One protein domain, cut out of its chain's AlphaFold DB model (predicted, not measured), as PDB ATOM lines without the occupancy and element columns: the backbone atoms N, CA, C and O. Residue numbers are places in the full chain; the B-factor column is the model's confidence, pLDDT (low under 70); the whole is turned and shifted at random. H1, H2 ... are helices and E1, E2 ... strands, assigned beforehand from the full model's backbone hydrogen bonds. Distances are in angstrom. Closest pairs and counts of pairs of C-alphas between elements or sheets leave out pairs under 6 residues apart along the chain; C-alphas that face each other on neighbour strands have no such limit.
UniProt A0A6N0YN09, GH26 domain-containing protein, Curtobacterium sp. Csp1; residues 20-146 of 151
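This is residues 20 to 146 of the 151 residues of the protein "GH26 domain-containing protein" of Curtobacterium sp. Csp1 (UniProt A0A6N0YN09). A small sheet of three parallel strands, E1, E2 and E3, makes the middle of the model, with H2 packed over one face and H4 standing off the sheet on that same side. H1 and H3 lie at opposite ends of the longest axis, and the long unnamed stretches 81 to 97 and 129 to 146 fold together beyond the ends of E2 and E3. The printed part has 127 residues, with four named helices and three named strands in the order H1, E1, H2, E2, H3, H4, E3; the sheet order is E1, E2, E3. The class is mixed, helices and strands, with under half of the residues, 56, in named elements. It is compact, with a radius of gyration of the C-alphas of 16.0 A, and spans 47 by 33 by 25 A.

Residues 23 to 24 pair, parallel, with residues 49 to 50 of E1, residues 49 to 55. H1, residues 34 to 43, is not on the sheet. H2, residues 62 to 70, is on the sheet at a height over the sheet of 9.4 A, over E1 and E2, and runs along the strands, at 5 degrees to E1 on the local plane. The closest C-alphas of H2 and E2, residues 74 to 80, are those of Ser 68 and Pro 75, 5.8 A apart. E1 and E2 are parallel at 25 degrees, with N 52 and O 76 within hydrogen-bond range at 3.0 A. E1, H2 and E2 form a strand-helix-strand unit, two parallel neighbour strands joined through a helix, with a right-handed crossover. H3, residues 98 to 102, and H4, residues 107 to 120, are not on the sheet. H4 only just touches H2, with 3 pairs of C-alphas within 8 A and with residues 116 to 120 alone; the closest C-alphas are those of Gln 62 and Asn 120, 6.7 A apart. H2 and H4 run the same way at a shallow tilt of 32 degrees, only just short of steep. E2 and E3, residues 125 to 128, are parallel at 15 degrees, with N 127 and O 77 at 2.8 A; with H3 and H4 they form a second such unit, also right-handed. In H1, H2, H3 and H4 every O i to N i+4 pair is within hydrogen-bond range.

H1 begins at C-alpha 34 (57.632, -21.823, 9.184) and is 14.3 A long. E1 measures 20.1 A, E2 19.1 A and H4 19.8 A. E3 ends at C-alpha 128 (33.670, -9.420, 6.833).

The C-alphas farthest apart are those of Gly 44 and Ser 103, 48.5 A. The printed part has no cut. The link from E2 to H3, 17 residues, is long. The mean pLDDT of the printed part is 96.0, and no printed residue is under 70.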
ATOM      1  N   ARG A  20      49.679  -3.854  21.827       93.31
ATOM      2  CA  ARG A  20      49.190  -3.790  20.448       93.31
ATOM      3  C   ARG A  20      49.066  -5.194  19.859       93.31
ATOM      4  O   ARG A  20      49.941  -6.042  20.058       93.31
ATOM      5  N   TRP A  21      48.017  -5.404  19.072       95.06
ATOM      6  CA  TRP A  21      47.958  -6.538  18.161       95.06
ATOM      7  C   TRP A  21      48.984  -6.332  17.048       95.06
ATOM      8  O   TRP A  21      48.984  -5.311  16.364       95.06
ATOM      9  N   TYR A  22      49.877  -7.300  16.904       94.44
ATOM     10  CA  TYR A  22      50.857  -7.402  15.842       94.44
ATOM     11  C   TYR A  22      50.550  -8.669  15.045       94.44
ATOM     12  O   TYR A  22      50.872  -9.783  15.467       94.44
ATOM     13  N   GLY A  23      49.846  -8.473  13.931       94.31
ATOM     14  CA  GLY A  23      49.383  -9.539  13.054       94.31
ATOM     15  C   GLY A  23      50.266  -9.727  11.830       94.31
ATOM     16  O   GLY A  23      50.939  -8.802  11.378       94.31
ATOM     17  N   LEU A  24      50.219 -10.935  11.285       94.62
ATOM     18  CA  LEU A  24      50.781 -11.279   9.986       94.62
ATOM     19  C   LEU A  24      49.716 -12.048   9.190       94.62
ATOM     20  O   LEU A  24      48.705 -12.496   9.732       94.62
ATOM     21  N   TYR A  25      49.927 -12.181   7.891       94.69
ATOM     22  CA  TYR A  25      49.283 -13.179   7.050       94.69
ATOM     23  C   TYR A  25      50.391 -13.867   6.258       94.69
ATOM     24  O   TYR A  25      51.321 -13.204   5.802       94.69
ATOM     25  N   THR A  26      50.298 -15.185   6.110       92.69
ATOM     26  CA  THR A  26      51.150 -15.952   5.199       92.69
ATOM     27  C   THR A  26      50.285 -16.958   4.462       92.69
ATOM     28  O   THR A  26      49.278 -17.424   4.995       92.69
ATOM     29  N   THR A  27      50.693 -17.335   3.253       88.50
ATOM     30  CA  THR A  27      49.904 -18.199   2.360       88.50
ATOM     31  C   THR A  27      49.535 -19.547   2.982       88.50
ATOM     32  O   THR A  27      48.507 -20.123   2.643       88.50
ATOM     33  N   GLN A  28      50.374 -20.076   3.877       89.19
ATOM     34  CA  GLN A  28      50.155 -21.389   4.488       89.19
ATOM     35  C   GLN A  28      49.629 -21.322   5.928       89.19
ATOM     36  O   GLN A  28      49.340 -22.369   6.511       89.19
ATOM     37  N   ALA A  29      49.508 -20.141   6.535       86.81
ATOM     38  CA  ALA A  29      48.940 -20.037   7.873       86.81
ATOM     39  C   ALA A  29      47.419 -20.276   7.849       86.81
ATOM     40  O   ALA A  29      46.757 -19.956   6.864       86.81
ATOM     41  N   PRO A  30      46.838 -20.840   8.924       86.81
ATOM     42  CA  PRO A  30      47.469 -21.345  10.154       86.81
ATOM     43  C   PRO A  30      47.884 -22.834  10.074       86.81
ATOM     44  O   PRO A  30      47.994 -23.530  11.090       86.81
ATOM     45  N   PHE A  31      48.086 -23.375   8.872       90.44
ATOM     46  CA  PHE A  31      48.428 -24.786   8.654       90.44
ATOM     47  C   PHE A  31      49.941 -25.036   8.674       90.44
ATOM     48  O   PHE A  31      50.367 -26.113   9.093       90.44
ATOM     49  N   ASN A  32      50.746 -24.023   8.351       91.62
ATOM     50  CA  ASN A  32      52.202 -24.033   8.457       91.62
ATOM     51  C   ASN A  32      52.722 -22.728   9.083       91.62
ATOM     52  O   ASN A  32      52.344 -21.637   8.659       91.62
ATOM     53  N   TRP A  33      53.605 -22.856  10.076       93.06
ATOM     54  CA  TRP A  33      54.154 -21.743  10.858       93.06
ATOM     55  C   TRP A  33      55.574 -21.338  10.450       93.06
ATOM     56  O   TRP A  33      56.074 -20.335  10.946       93.06
ATOM     57  N   SER A  34      56.219 -22.055   9.523       92.94
ATOM     58  CA  SER A  34      57.632 -21.823   9.184       92.94
ATOM     59  C   SER A  34      57.928 -20.382   8.754       92.94
ATOM     60  O   SER A  34      58.911 -19.786   9.186       92.94
ATOM     61  N   GLU A  35      57.057 -19.795   7.933       93.19
ATOM     62  CA  GLU A  35      57.200 -18.409   7.486       93.19
ATOM     63  C   GLU A  35      56.937 -17.407   8.618       93.19
ATOM     64  O   GLU A  35      57.653 -16.416   8.737       93.19
ATOM     65  N   TYR A  36      55.973 -17.699   9.496       92.19
ATOM     66  CA  TYR A  36      55.705 -16.898  10.694       92.19
ATOM     67  C   TYR A  36      56.909 -16.841  11.627       92.19
ATOM     68  O   TYR A  36      57.266 -15.767  12.119       92.19
ATOM     69  N   ASP A  37      57.521 -17.995  11.875       91.25
ATOM     70  CA  ASP A  37      58.655 -18.120  12.781       91.25
ATOM     71  C   ASP A  37      59.888 -17.436  12.193       91.25
ATOM     72  O   ASP A  37      60.569 -16.695  12.900       91.25
ATOM     73  N   ARG A  38      60.116 -17.590  10.881       94.38
ATOM     74  CA  ARG A  38      61.182 -16.881  10.164       94.38
ATOM     75  C   ARG A  38      61.026 -15.363  10.268       94.38
ATOM     76  O   ARG A  38      61.959 -14.694  10.699       94.38
ATOM     77  N   VAL A  39      59.844 -14.823   9.951       93.94
ATOM     78  CA  VAL A  39      59.580 -13.375  10.065       93.94
ATOM     79  C   VAL A  39      59.741 -12.902  11.512       93.94
ATOM     80  O   VAL A  39      60.346 -11.862  11.760       93.94
ATOM     81  N   SER A  40      59.263 -13.680  12.488       92.62
ATOM     82  CA  SER A  40      59.394 -13.333  13.909       92.62
ATOM     83  C   SER A  40      60.857 -13.280  14.367       92.62
ATOM     84  O   SER A  40      61.207 -12.421  15.178       92.62
ATOM     85  N   GLN A  41      61.711 -14.171  13.851       95.00
ATOM     86  CA  GLN A  41      63.155 -14.173  14.115       95.00
ATOM     87  C   GLN A  41      63.855 -12.978  13.460       95.00
ATOM     88  O   GLN A  41      64.630 -12.300  14.127       95.00
ATOM     89  N   GLU A  42      63.554 -12.687  12.190       96.50
ATOM     90  CA  GLU A  42      64.143 -11.565  11.443       96.50
ATOM     91  C   GLU A  42      63.775 -10.202  12.061       96.50
ATOM     92  O   GLU A  42      64.620  -9.317  12.174       96.50
ATOM     93  N   VAL A  43      62.526 -10.040  12.511       95.56
ATOM     94  CA  VAL A  43      62.033  -8.810  13.158       95.56
ATOM     95  C   VAL A  43      62.431  -8.736  14.642       95.56
ATOM     96  O   VAL A  43      62.400  -7.664  15.247       95.56
ATOM     97  N   GLY A  44      62.786  -9.867  15.263       95.75
ATOM     98  CA  GLY A  44      63.068  -9.956  16.699       95.75
ATOM     99  C   GLY A  44      61.824  -9.802  17.586       95.75
ATOM    100  O   GLY A  44      61.936  -9.509  18.779       95.75
ATOM    101  N   LYS A  45      60.621  -9.978  17.024       93.12
ATOM    102  CA  LYS A  45      59.343  -9.857  17.735       93.12
ATOM    103  C   LYS A  45      58.336 -10.874  17.210       93.12
ATOM    104  O   LYS A  45      58.004 -10.874  16.031       93.12
ATOM    105  N   ALA A  46      57.794 -11.693  18.109       91.44
ATOM    106  CA  ALA A  46      56.712 -12.612  17.776       91.44
ATOM    107  C   ALA A  46      55.398 -11.867  17.488       91.44
ATOM    108  O   ALA A  46      55.027 -10.933  18.210       91.44
ATOM    109  N   THR A  47      54.679 -12.322  16.462       93.44
ATOM    110  CA  THR A  47      53.299 -11.906  16.181       93.44
ATOM    111  C   THR A  47      52.337 -12.530  17.192       93.44
ATOM    112  O   THR A  47      52.547 -13.650  17.653       93.44
ATOM    113  N   ASN A  48      51.269 -11.811  17.538       94.06
ATOM    114  CA  ASN A  48      50.225 -12.274  18.467       94.06
ATOM    115  C   ASN A  48      48.839 -12.367  17.802       94.06
ATOM    116  O   ASN A  48      47.843 -12.629  18.477       94.06
ATOM    117  N   MET A  49      48.772 -12.184  16.483       96.69
ATOM    118  CA  MET A  49      47.576 -12.348  15.662       96.69
ATOM    119  C   MET A  49      47.943 -13.025  14.335       96.69
ATOM    120  O   MET A  49      49.042 -12.823  13.813       96.69
ATOM    121  N   VAL A  50      47.031 -13.831  13.797       97.44
ATOM    122  CA  VAL A  50      47.197 -14.542  12.520       97.44
ATOM    123  C   VAL A  50      45.984 -14.331  11.631       97.44
ATOM    124  O   VAL A  50      44.856 -14.600  12.038       97.44
ATOM    125  N   GLY A  51      46.227 -13.843  10.416       97.56
ATOM    126  CA  GLY A  51      45.216 -13.717   9.373       97.56
ATOM    127  C   GLY A  51      45.009 -15.018   8.596       97.56
ATOM    128  O   GLY A  51      45.973 -15.730   8.318       97.56
ATOM    129  N   PHE A  52      43.766 -15.291   8.200       97.69
ATOM    130  CA  PHE A  52      43.405 -16.264   7.162       97.69
ATOM    131  C   PHE A  52      42.116 -15.828   6.448       97.69
ATOM    132  O   PHE A  52      41.460 -14.881   6.884       97.69
ATOM    133  N   PHE A  53      41.763 -16.506   5.357       97.12
ATOM    134  CA  PHE A  53      40.603 -16.188   4.520       97.12
ATOM    135  C   PHE A  53      39.638 -17.377   4.463       97.12
ATOM    136  O   PHE A  53      40.078 -18.530   4.485       97.12
ATOM    137  N   GLN A  54      38.337 -17.099   4.393       97.69
ATOM    138  CA  GLN A  54      37.298 -18.079   4.075       97.69
ATOM    139  C   GLN A  54      36.260 -17.474   3.134       97.69
ATOM    140  O   GLN A  54      35.917 -16.300   3.268       97.69
ATOM    141  N   GLY A  55      35.725 -18.309   2.246       97.94
ATOM    142  CA  GLY A  55      34.573 -17.980   1.409       97.94
ATOM    143  C   GLY A  55      33.250 -18.463   2.008       97.94
ATOM    144  O   GLY A  55      33.222 -19.303   2.912       97.94
ATOM    145  N   PHE A  56      32.142 -17.967   1.463       97.81
ATOM    146  CA  PHE A  56      30.767 -18.321   1.848       97.81
ATOM    147  C   PHE A  56      30.300 -19.702   1.337       97.81
ATOM    148  O   PHE A  56      29.132 -20.058   1.465       97.81
ATOM    149  N   ASP A  57      31.206 -20.503   0.775       97.62
ATOM    150  CA  ASP A  57      30.999 -21.904   0.386       97.62
ATOM    151  C   ASP A  57      31.692 -22.899   1.337       97.62
ATOM    152  O   ASP A  57      31.730 -24.101   1.069       97.62
ATOM    153  N   GLN A  58      32.259 -22.407   2.444       98.38
ATOM    154  CA  GLN A  58      33.016 -23.206   3.404       98.38
ATOM    155  C   GLN A  58      32.353 -23.237   4.779       98.38
ATOM    156  O   GLN A  58      31.921 -22.207   5.301       98.38
ATOM    157  N   ASP A  59      32.370 -24.412   5.407       98.44
ATOM    158  CA  ASP A  59      32.027 -24.567   6.821       98.44
ATOM    159  C   ASP A  59      32.993 -23.790   7.736       98.44
ATOM    160  O   ASP A  59      34.114 -23.422   7.355       98.44
ATOM    161  N   PHE A  60      32.568 -23.572   8.984       98.56
ATOM    162  CA  PHE A  60      33.411 -22.981  10.019       98.56
ATOM    163  C   PHE A  60      34.726 -23.760  10.176       98.56
ATOM    164  O   PHE A  60      34.738 -24.953  10.493       98.56
ATOM    165  N   ASN A  61      35.858 -23.076   9.990       97.81
ATOM    166  CA  ASN A  61      37.171 -23.705  10.078       97.81
ATOM    167  C   ASN A  61      37.670 -23.765  11.528       97.81
ATOM    168  O   ASN A  61      38.566 -23.026  11.945       97.81
ATOM    169  N   GLN A  62      37.100 -24.695  12.295       97.12
ATOM    170  CA  GLN A  62      37.485 -24.953  13.683       97.12
ATOM    171  C   GLN A  62      38.992 -25.197  13.830       97.12
ATOM    172  O   GLN A  62      39.632 -24.654  14.730       97.12
ATOM    173  N   THR A  63      39.583 -25.963  12.910       96.31
ATOM    174  CA  THR A  63      41.015 -26.281  12.919       96.31
ATOM    175  C   THR A  63      41.880 -25.027  12.804       96.31
ATOM    176  O   THR A  63      42.880 -24.917  13.511       96.31
ATOM    177  N   ALA A  64      41.506 -24.062  11.959       97.19
ATOM    178  CA  ALA A  64      42.241 -22.807  11.820       97.19
ATOM    179  C   ALA A  64      42.255 -22.006  13.132       97.19
ATOM    180  O   ALA A  64      43.314 -21.546  13.570       97.19
ATOM    181  N   VAL A  65      41.103 -21.907  13.798       97.69
ATOM    182  CA  VAL A  65      40.966 -21.212  15.086       97.69
ATOM    183  C   VAL A  65      41.780 -21.907  16.177       97.69
ATOM    184  O   VAL A  65      42.585 -21.268  16.854       97.69
ATOM    185  N   GLN A  66      41.629 -23.225  16.311       96.12
ATOM    186  CA  GLN A  66      42.315 -23.999  17.344       96.12
ATOM    187  C   GLN A  66      43.832 -23.997  17.159       96.12
ATOM    188  O   GLN A  66      44.565 -23.787  18.122       96.12
ATOM    189  N   ARG A  67      44.330 -24.170  15.928       95.69
ATOM    190  CA  ARG A  67      45.775 -24.124  15.653       95.69
ATOM    191  C   ARG A  67      46.373 -22.756  15.953       95.69
ATOM    192  O   ARG A  67      47.485 -22.694  16.469       95.69
ATOM    193  N   SER A  68      45.644 -21.683  15.657       96.69
ATOM    194  CA  SER A  68      46.073 -20.314  15.963       96.69
ATOM    195  C   SER A  68      46.249 -20.113  17.468       96.69
ATOM    196  O   SER A  68      47.312 -19.685  17.919       96.69
ATOM    197  N   TRP A  69      45.255 -20.529  18.256       96.06
ATOM    198  CA  TRP A  69      45.317 -20.439  19.712       96.06
ATOM    199  C   TRP A  69      46.331 -21.385  20.351       96.06
ATOM    200  O   TRP A  69      47.029 -20.981  21.277       96.06
ATOM    201  N   ALA A  70      46.491 -22.602  19.826       94.19
ATOM    202  CA  ALA A  70      47.556 -23.516  20.240       94.19
ATOM    203  C   ALA A  70      48.958 -22.923  20.004       94.19
ATOM    204  O   ALA A  70      49.920 -23.334  20.645       94.19
ATOM    205  N   ASN A  71      49.075 -21.945  19.099       92.69
ATOM    206  CA  ASN A  71      50.293 -21.179  18.854       92.69
ATOM    207  C   ASN A  71      50.265 -19.772  19.486       92.69
ATOM    208  O   ASN A  71      51.053 -18.911  19.103       92.69
ATOM    209  N   GLY A  72      49.360 -19.518  20.438       92.44
ATOM    210  CA  GLY A  72      49.298 -18.274  21.212       92.44
ATOM    211  C   GLY A  72      48.897 -17.028  20.416       92.44
ATOM    212  O   GLY A  72      49.217 -15.916  20.834       92.44
ATOM    213  N   ARG A  73      48.232 -17.188  19.264       94.75
ATOM    214  CA  ARG A  73      47.864 -16.083  18.366       94.75
ATOM    215  C   ARG A  73      46.351 -15.964  18.233       94.75
ATOM    216  O   ARG A  73      45.671 -16.959  18.002       94.75
ATOM    217  N   LEU A  74      45.842 -14.733  18.310       97.19
ATOM    218  CA  LEU A  74      44.442 -14.417  18.029       97.19
ATOM    219  C   LEU A  74      44.162 -14.633  16.531       97.19
ATOM    220  O   LEU A  74      44.771 -13.947  15.705       97.19
ATOM    221  N   PRO A  75      43.263 -15.552  16.146       98.06
ATOM    222  CA  PRO A  75      42.870 -15.686  14.753       98.06
ATOM    223  C   PRO A  75      42.019 -14.494  14.296       98.06
ATOM    224  O   PRO A  75      41.088 -14.074  14.989       98.06
ATOM    225  N   MET A  76      42.318 -13.987  13.101       98.44
ATOM    226  CA  MET A  76      41.497 -13.042  12.352       98.44
ATOM    227  C   MET A  76      41.134 -13.656  11.001       98.44
ATOM    228  O   MET A  76      41.985 -13.826  10.132       98.44
ATOM    229  N   MET A  77      39.857 -13.967  10.825       98.44
ATOM    230  CA  MET A  77      39.318 -14.433   9.559       98.44
ATOM    231  C   MET A  77      38.850 -13.245   8.734       98.44
ATOM    232  O   MET A  77      37.999 -12.477   9.179       98.44
ATOM    233  N   THR A  78      39.351 -13.139   7.511       98.19
ATOM    234  CA  THR A  78      38.671 -12.379   6.465       98.19
ATOM    235  C   THR A  78      37.610 -13.279   5.868       98.19
ATOM    236  O   THR A  78      37.936 -14.355   5.367       98.19
ATOM    237  N   TRP A  79      36.352 -12.880   6.002       98.38
ATOM    238  CA  TRP A  79      35.228 -13.657   5.503       98.38
ATOM    239  C   TRP A  79      34.693 -12.959   4.269       98.38
ATOM    240  O   TRP A  79      34.292 -11.803   4.354       98.38
ATOM    241  N   GLU A  80      34.777 -13.638   3.139       98.19
ATOM    242  CA  GLU A  80      34.499 -13.070   1.829       98.19
ATOM    243  C   GLU A  80      33.200 -13.661   1.302       98.19
ATOM    244  O   GLU A  80      33.071 -14.883   1.180       98.19
ATOM    245  N   THR A  81      32.242 -12.797   0.977       97.25
ATOM    246  CA  THR A  81      30.925 -13.163   0.449       97.25
ATOM    247  C   THR A  81      31.017 -13.600  -1.019       97.25
ATOM    248  O   THR A  81      30.442 -13.007  -1.925       97.25
ATOM    249  N   VAL A  82      31.806 -14.641  -1.268       98.25
ATOM    250  CA  VAL A  82      32.027 -15.338  -2.541       98.25
ATOM    251  C   VAL A  82      32.515 -16.764  -2.237       98.25
ATOM    252  O   VAL A  82      32.966 -17.034  -1.122       98.25
ATOM    253  N   PRO A  83      32.493 -17.700  -3.200       98.25
ATOM    254  CA  PRO A  83      33.201 -18.968  -3.054       98.25
ATOM    255  C   PRO A  83      34.706 -18.755  -2.834       98.25
ATOM    256  O   PRO A  83      35.309 -17.926  -3.512       98.25
ATOM    257  N   ALA A  84      35.348 -19.546  -1.976       96.38
ATOM    258  CA  ALA A  84      36.753 -19.375  -1.581       96.38
ATOM    259  C   ALA A  84      37.766 -19.513  -2.733       96.38
ATOM    260  O   ALA A  84      38.924 -19.129  -2.602       96.38
ATOM    261  N   LYS A  85      37.355 -20.112  -3.855       96.06
ATOM    262  CA  LYS A  85      38.176 -20.243  -5.072       96.06
ATOM    263  C   LYS A  85      37.927 -19.132  -6.093       96.06
ATOM    264  O   LYS A  85      38.434 -19.216  -7.212       96.06
ATOM    265  N   THR A  86      37.129 -18.131  -5.740       96.81
ATOM    266  CA  THR A  86      36.941 -16.939  -6.564       96.81
ATOM    267  C   THR A  86      38.282 -16.228  -6.688       96.81
ATOM    268  O   THR A  86      39.014 -16.095  -5.712       96.81
ATOM    269  N   GLY A  87      38.644 -15.836  -7.910       91.44
ATOM    270  CA  GLY A  87      39.879 -15.090  -8.126       91.44
ATOM    271  C   GLY A  87      39.854 -13.748  -7.396       91.44
ATOM    272  O   GLY A  87      38.792 -13.220  -7.066       91.44
ATOM    273  N   ASN A  88      41.030 -13.156  -7.211       88.31
ATOM    274  CA  ASN A  88      41.099 -11.764  -6.788       88.31
ATOM    275  C   ASN A  88      40.412 -10.866  -7.830       88.31
ATOM    276  O   ASN A  88      40.345 -11.204  -9.018       88.31
ATOM    277  N   ASP A  89      39.905  -9.728  -7.363       93.31
ATOM    278  CA  ASP A  89      39.308  -8.668  -8.176       93.31
ATOM    279  C   ASP A  89      38.148  -9.128  -9.083       93.31
ATOM    280  O   ASP A  89      37.875  -8.548 -10.140       93.31
ATOM    281  N   GLN A  90      37.447 -10.193  -8.676       96.12
ATOM    282  CA  GLN A  90      36.208 -10.613  -9.319       96.12
ATOM    283  C   GLN A  90      35.069  -9.706  -8.870       96.12
ATOM    284  O   GLN A  90      34.443  -9.907  -7.829       96.12
ATOM    285  N   ALA A  91      34.795  -8.712  -9.709       96.50
ATOM    286  CA  ALA A  91      33.787  -7.699  -9.451       96.50
ATOM    287  C   ALA A  91      32.351  -8.240  -9.443       96.50
ATOM    288  O   ALA A  91      31.483  -7.536  -8.969       96.50
ATOM    289  N   PHE A  92      32.063  -9.436  -9.961       97.62
ATOM    290  CA  PHE A  92      30.714 -10.009  -9.929       97.62
ATOM    291  C   PHE A  92      30.756 -11.526  -9.832       97.62
ATOM    292  O   PHE A  92      31.413 -12.191 -10.636       97.62
ATOM    293  N   VAL A  93      29.998 -12.070  -8.886       98.12
ATOM    294  CA  VAL A  93      29.810 -13.502  -8.683       98.12
ATOM    295  C   VAL A  93      28.306 -13.787  -8.603       98.12
ATOM    296  O   VAL A  93      27.647 -13.377  -7.643       98.12
ATOM    297  N   PRO A  94      27.732 -14.504  -9.589       97.31
ATOM    298  CA  PRO A  94      26.308 -14.811  -9.601       97.31
ATOM    299  C   PRO A  94      25.843 -15.493  -8.312       97.31
ATOM    300  O   PRO A  94      26.377 -16.528  -7.913       97.31
ATOM    301  N   GLY A  95      24.798 -14.942  -7.697       97.94
ATOM    302  CA  GLY A  95      24.167 -15.517  -6.516       97.94
ATOM    303  C   GLY A  95      24.830 -15.177  -5.179       97.94
ATOM    304  O   GLY A  95      24.409 -15.759  -4.178       97.94
ATOM    305  N   TYR A  96      25.813 -14.274  -5.180       98.19
ATOM    306  CA  TYR A  96      26.513 -13.750  -4.005       98.19
ATOM    307  C   TYR A  96      26.431 -12.214  -3.919       98.19
ATOM    308  O   TYR A  96      27.253 -11.590  -3.260       98.19
ATOM    309  N   THR A  97      25.482 -11.575  -4.607       97.94
ATOM    310  CA  THR A  97      25.298 -10.113  -4.510       97.94
ATOM    311  C   THR A  97      24.874  -9.712  -3.095       97.94
ATOM    312  O   THR A  97      24.332 -10.535  -2.353       97.94
ATOM    313  N   ASN A  98      25.011  -8.436  -2.726       97.69
ATOM    314  CA  ASN A  98      24.532  -7.955  -1.424       97.69
ATOM    315  C   ASN A  98      23.020  -8.216  -1.282       97.69
ATOM    316  O   ASN A  98      22.558  -8.613  -0.213       97.69
ATOM    317  N   GLN A  99      22.261  -8.136  -2.387       97.50
ATOM    318  CA  GLN A  99      20.840  -8.498  -2.421       97.50
ATOM    319  C   GLN A  99      20.585  -9.986  -2.124       97.50
ATOM    320  O   GLN A  99      19.618 -10.314  -1.432       97.50
ATOM    321  N   ASP A 100      21.431 -10.899  -2.614       98.19
ATOM    322  CA  ASP A 100      21.345 -12.320  -2.256       98.19
ATOM    323  C   ASP A 100      21.536 -12.512  -0.740       98.19
ATOM    324  O   ASP A 100      20.829 -13.317  -0.134       98.19
ATOM    325  N   ILE A 101      22.430 -11.745  -0.107       97.19
ATOM    326  CA  ILE A 101      22.669 -11.838   1.342       97.19
ATOM    327  C   ILE A 101      21.488 -11.283   2.133       97.19
ATOM    328  O   ILE A 101      20.901 -12.006   2.935       97.19
ATOM    329  N   VAL A 102      21.095 -10.029   1.889       96.81
ATOM    330  CA  VAL A 102      20.047  -9.362   2.688       96.81
ATOM    331  C   VAL A 102      18.647  -9.929   2.447       96.81
ATOM    332  O   VAL A 102      17.758  -9.729   3.271       96.81
ATOM    333  N   SER A 103      18.434 -10.660   1.346       97.81
ATOM    334  CA  SER A 103      17.194 -11.419   1.113       97.81
ATOM    335  C   SER A 103      17.113 -12.734   1.900       97.81
ATOM    336  O   SER A 103      16.101 -13.430   1.812       97.81
ATOM    337  N   GLY A 104      18.148 -13.075   2.675       98.06
ATOM    338  CA  GLY A 104      18.169 -14.233   3.568       98.06
ATOM    339  C   GLY A 104      18.607 -15.541   2.907       98.06
ATOM    340  O   GLY A 104      18.524 -16.607   3.517       98.06
ATOM    341  N   LYS A 105      19.114 -15.503   1.667       98.50
ATOM    342  CA  LYS A 105      19.545 -16.709   0.933       98.50
ATOM    343  C   LYS A 105      20.639 -17.496   1.666       98.50
ATOM    344  O   LYS A 105      20.736 -18.711   1.502       98.50
ATOM    345  N   PHE A 106      21.439 -16.811   2.481       98.56
ATOM    346  CA  PHE A 106      22.533 -17.394   3.256       98.56
ATOM    347  C   PHE A 106      22.194 -17.593   4.743       98.56
ATOM    348  O   PHE A 106      23.051 -18.054   5.493       98.56
ATOM    349  N   ASP A 107      20.961 -17.340   5.193       98.75
ATOM    350  CA  ASP A 107      20.606 -17.398   6.621       98.75
ATOM    351  C   ASP A 107      20.832 -18.780   7.240       98.75
ATOM    352  O   ASP A 107      21.330 -18.892   8.362       98.75
ATOM    353  N   ALA A 108      20.509 -19.850   6.507       98.75
ATOM    354  CA  ALA A 108      20.749 -21.216   6.968       98.75
ATOM    355  C   ALA A 108      22.251 -21.495   7.149       98.75
ATOM    356  O   ALA A 108      22.662 -22.084   8.152       98.75
ATOM    357  N   TYR A 109      23.070 -21.020   6.207       98.62
ATOM    358  CA  TYR A 109      24.527 -21.110   6.265       98.62
ATOM    359  C   TYR A 109      25.090 -20.311   7.450       98.62
ATOM    360  O   TYR A 109      25.795 -20.874   8.286       98.62
ATOM    361  N   LEU A 110      24.715 -19.035   7.582       98.62
ATOM    362  CA  LEU A 110      25.170 -18.149   8.658       98.62
ATOM    363  C   LEU A 110      24.740 -18.659  10.040       98.62
ATOM    364  O   LEU A 110      25.520 -18.605  10.992       98.62
ATOM    365  N   THR A 111      23.529 -19.213  10.151       98.81
ATOM    366  CA  THR A 111      23.025 -19.821  11.390       98.81
ATOM    367  C   THR A 111      23.864 -21.027  11.791       98.81
ATOM    368  O   THR A 111      24.299 -21.110  12.942       98.81
ATOM    369  N   LYS A 112      24.137 -21.942  10.852       98.75
ATOM    370  CA  LYS A 112      25.018 -23.089  11.097       98.75
ATOM    371  C   LYS A 112      26.423 -22.626  11.495       98.75
ATOM    372  O   LYS A 112      26.949 -23.081  12.507       98.75
ATOM    373  N   TYR A 113      26.996 -21.677  10.758       98.62
ATOM    374  CA  TYR A 113      28.323 -21.132  11.041       98.62
ATOM    375  C   TYR A 113      28.395 -20.537  12.458       98.62
ATOM    376  O   TYR A 113      29.329 -20.810  13.211       98.62
ATOM    377  N   ALA A 114      27.383 -19.764  12.865       98.38
ATOM    378  CA  ALA A 114      27.305 -19.176  14.200       98.38
ATOM    379  C   ALA A 114      27.175 -20.232  15.313       98.38
ATOM    380  O   ALA A 114      27.757 -20.070  16.390       98.38
ATOM    381  N   GLN A 115      26.435 -21.319  15.068       98.75
ATOM    382  CA  GLN A 115      26.323 -22.446  15.998       98.75
ATOM    383  C   GLN A 115      27.667 -23.162  16.172       98.75
ATOM    384  O   GLN A 115      28.079 -23.393  17.310       98.75
ATOM    385  N   ASP A 116      28.374 -23.436  15.076       98.62
ATOM    386  CA  ASP A 116      29.688 -24.087  15.099       98.62
ATOM    387  C   ASP A 116      30.744 -23.198  15.778       98.62
ATOM    388  O   ASP A 116      31.497 -23.659  16.641       98.62
ATOM    389  N   LEU A 117      30.745 -21.892  15.481       97.19
ATOM    390  CA  LEU A 117      31.607 -20.914  16.149       97.19
ATOM    391  C   LEU A 117      31.342 -20.870  17.662       97.19
ATOM    392  O   LEU A 117      32.281 -20.847  18.462       97.19
ATOM    393  N   LYS A 118      30.065 -20.894  18.072       96.88
ATOM    394  CA  LYS A 118      29.678 -20.946  19.488       96.88
ATOM    395  C   LYS A 118      30.142 -22.245  20.149       96.88
ATOM    396  O   LYS A 118      30.651 -22.189  21.265       96.88
ATOM    397  N   ALA A 119      29.980 -23.386  19.479       97.00
ATOM    398  CA  ALA A 119      30.403 -24.691  19.983       97.00
ATOM    399  C   ALA A 119      31.929 -24.792  20.145       97.00
ATOM    400  O   ALA A 119      32.404 -25.408  21.095       97.00
ATOM    401  N   ASN A 120      32.697 -24.142  19.265       95.12
ATOM    402  CA  ASN A 120      34.154 -24.063  19.375       95.12
ATOM    403  C   ASN A 120      34.628 -23.301  20.624       95.12
ATOM    404  O   ASN A 120      35.675 -23.629  21.178       95.12
ATOM    405  N   GLY A 121      33.886 -22.285  21.070       94.81
ATOM    406  CA  GLY A 121      34.122 -21.613  22.354       94.81
ATOM    407  C   GLY A 121      35.398 -20.763  22.453       94.81
ATOM    408  O   GLY A 121      35.629 -20.159  23.498       94.81
ATOM    409  N   MET A 122      36.208 -20.672  21.393       95.94
ATOM    410  CA  MET A 122      37.415 -19.837  21.348       95.94
ATOM    411  C   MET A 122      37.166 -18.540  20.565       95.94
ATOM    412  O   MET A 122      36.466 -18.582  19.547       95.94
ATOM    413  N   PRO A 123      37.742 -17.392  20.972       97.00
ATOM    414  CA  PRO A 123      37.529 -16.136  20.259       97.00
ATOM    415  C   PRO A 123      38.088 -16.155  18.831       97.00
ATOM    416  O   PRO A 123      39.149 -16.723  18.570       97.00
ATOM    417  N   LEU A 124      37.394 -15.459  17.934       98.00
ATOM    418  CA  LEU A 124      37.766 -15.222  16.542       98.00
ATOM    419  C   LEU A 124      37.433 -13.767  16.197       98.00
ATOM    420  O   LEU A 124      36.349 -13.290  16.533       98.00
ATOM    421  N   VAL A 125      38.344 -13.067  15.521       98.19
ATOM    422  CA  VAL A 125      38.038 -11.780  14.884       98.19
ATOM    423  C   VAL A 125      37.498 -12.054  13.485       98.19
ATOM    424  O   VAL A 125      38.140 -12.759  12.712       98.19
ATOM    425  N   ILE A 126      36.335 -11.493  13.158       98.38
ATOM    426  CA  ILE A 126      35.745 -11.567  11.818       98.38
ATOM    427  C   ILE A 126      35.927 -10.208  11.143       98.38
ATOM    428  O   ILE A 126      35.471  -9.186  11.658       98.38
ATOM    429  N   ARG A 127      36.595 -10.213   9.992       98.38
ATOM    430  CA  ARG A 127      36.748  -9.091   9.067       98.38
ATOM    431  C   ARG A 127      35.923  -9.411   7.820       98.38
ATOM    432  O   ARG A 127      36.447  -9.949   6.851       98.38
ATOM    433  N   LEU A 128      34.620  -9.174   7.917       98.12
ATOM    434  CA  LEU A 128      33.670  -9.420   6.833       98.12
ATOM    435  C   LEU A 128      33.918  -8.432   5.689       98.12
ATOM    436  O   LEU A 128      34.089  -7.246   5.966       98.12
ATOM    437  N   ASP A 129      33.940  -8.942   4.455       97.19
ATOM    438  CA  ASP A 129      33.896  -8.174   3.206       97.19
ATOM    439  C   ASP A 129      34.803  -6.946   3.229       97.19
ATOM    440  O   ASP A 129      34.391  -5.791   3.247       97.19
ATOM    441  N   HIS A 130      36.103  -7.202   3.312       96.75
ATOM    442  CA  HIS A 130      37.077  -6.128   3.391       96.75
ATOM    443  C   HIS A 130      37.070  -5.222   2.152       96.75
ATOM    444  O   HIS A 130      36.774  -5.661   1.047       96.75
ATOM    445  N   GLU A 131      37.448  -3.954   2.335       96.19
ATOM    446  CA  GLU A 131      37.643  -3.009   1.223       96.19
ATOM    447  C   GLU A 131      36.378  -2.760   0.379       96.19
ATOM    448  O   GLU A 131      36.463  -2.476  -0.814       96.19
ATOM    449  N   MET A 132      35.184  -2.814   0.989       94.88
ATOM    450  CA  MET A 132      33.914  -2.585   0.272       94.88
ATOM    451  C   MET A 132      33.859  -1.244  -0.468       94.88
ATOM    452  O   MET A 132      33.191  -1.136  -1.488       94.88
ATOM    453  N   ASN A 133      34.590  -0.233   0.014       94.38
ATOM    454  CA  ASN A 133      34.691   1.085  -0.614       94.38
ATOM    455  C   ASN A 133      35.508   1.095  -1.925       94.38
ATOM    456  O   ASN A 133      35.678   2.158  -2.524       94.38
ATOM    457  N   GLY A 134      36.078  -0.045  -2.320       94.56
ATOM    458  CA  GLY A 134      36.736  -0.250  -3.604       94.56
ATOM    459  C   GLY A 134      35.756  -0.533  -4.745       94.56
ATOM    460  O   GLY A 134      34.554  -0.323  -4.637       94.56
ATOM    461  N   SER A 135      36.288  -1.023  -5.866       95.31
ATOM    462  CA  SER A 135      35.495  -1.393  -7.052       95.31
ATOM    463  C   SER A 135      35.879  -2.753  -7.642       95.31
ATOM    464  O   SER A 135      35.535  -3.043  -8.791       95.31
ATOM    465  N   TRP A 136      36.677  -3.533  -6.914       95.75
ATOM    466  CA  TRP A 136      37.304  -4.765  -7.399       95.75
ATOM    467  C   TRP A 136      36.618  -6.027  -6.877       95.75
ATOM    468  O   TRP A 136      36.599  -7.026  -7.588       95.75
ATOM    469  N   TYR A 137      35.993  -5.989  -5.701       97.19
ATOM    470  CA  TYR A 137      35.328  -7.159  -5.133       97.19
ATOM    471  C   TYR A 137      33.823  -7.179  -5.393       97.19
ATOM    472  O   TYR A 137      33.195  -6.141  -5.601       97.19
ATOM    473  N   ASN A 138      33.256  -8.387  -5.362       97.62
ATOM    474  CA  ASN A 138      31.835  -8.664  -5.568       97.62
ATOM    475  C   ASN A 138      30.920  -7.981  -4.541       97.62
ATOM    476  O   ASN A 138      29.783  -7.686  -4.870       97.62
ATOM    477  N   TRP A 139      31.402  -7.733  -3.322       97.00
ATOM    478  CA  TRP A 139      30.645  -7.089  -2.241       97.00
ATOM    479  C   TRP A 139      30.760  -5.556  -2.231       97.00
ATOM    480  O   TRP A 139      30.098  -4.894  -1.433       97.00
ATOM    481  N   SER A 140      31.591  -4.963  -3.099       97.19
ATOM    482  CA  SER A 140      31.614  -3.505  -3.279       97.19
ATOM    483  C   SER A 140      30.297  -3.013  -3.895       97.19
ATOM    484  O   SER A 140      29.591  -3.766  -4.565       97.19
ATOM    485  N   GLU A 141      29.957  -1.739  -3.719       95.50
ATOM    486  CA  GLU A 141      28.842  -1.134  -4.459       95.50
ATOM    487  C   GLU A 141      29.239  -0.820  -5.913       95.50
ATOM    488  O   GLU A 141      30.404  -0.545  -6.212       95.50
ATOM    489  N   GLY A 142      28.272  -0.834  -6.837       96.31
ATOM    490  CA  GLY A 142      28.489  -0.377  -8.210       96.31
ATOM    491  C   GLY A 142      27.856  -1.248  -9.291       96.31
ATOM    492  O   GLY A 142      27.482  -2.403  -9.092       96.31
ATOM    493  N   THR A 143      27.759  -0.686 -10.500       96.81
ATOM    494  CA  THR A 143      27.102  -1.337 -11.645       96.81
ATOM    495  C   THR A 143      27.771  -2.649 -12.058       96.81
ATOM    496  O   THR A 143      27.081  -3.550 -12.523       96.81
ATOM    497  N   LYS A 144      29.100  -2.778 -11.902       96.94
ATOM    498  CA  LYS A 144      29.811  -4.026 -12.235       96.94
ATOM    499  C   LYS A 144      29.441  -5.145 -11.262       96.94
ATOM    500  O   LYS A 144      29.229  -6.262 -11.712       96.94
ATOM    501  N   GLN A 145      29.321  -4.808  -9.982       97.50
ATOM    502  CA  GLN A 145      28.948  -5.685  -8.874       97.50
ATOM    503  C   GLN A 145      27.465  -6.027  -8.843       97.50
ATOM    504  O   GLN A 145      27.083  -7.050  -8.287       97.50
ATOM    505  N   GLN A 146      26.632  -5.189  -9.466       97.69
ATOM    506  CA  GLN A 146      25.173  -5.248  -9.347       97.69
ATOM    507  C   GLN A 146      24.691  -5.045  -7.901       97.69
ATOM    508  O   GLN A 146      23.625  -5.522  -7.522       97.69
TER     509      GLN A 146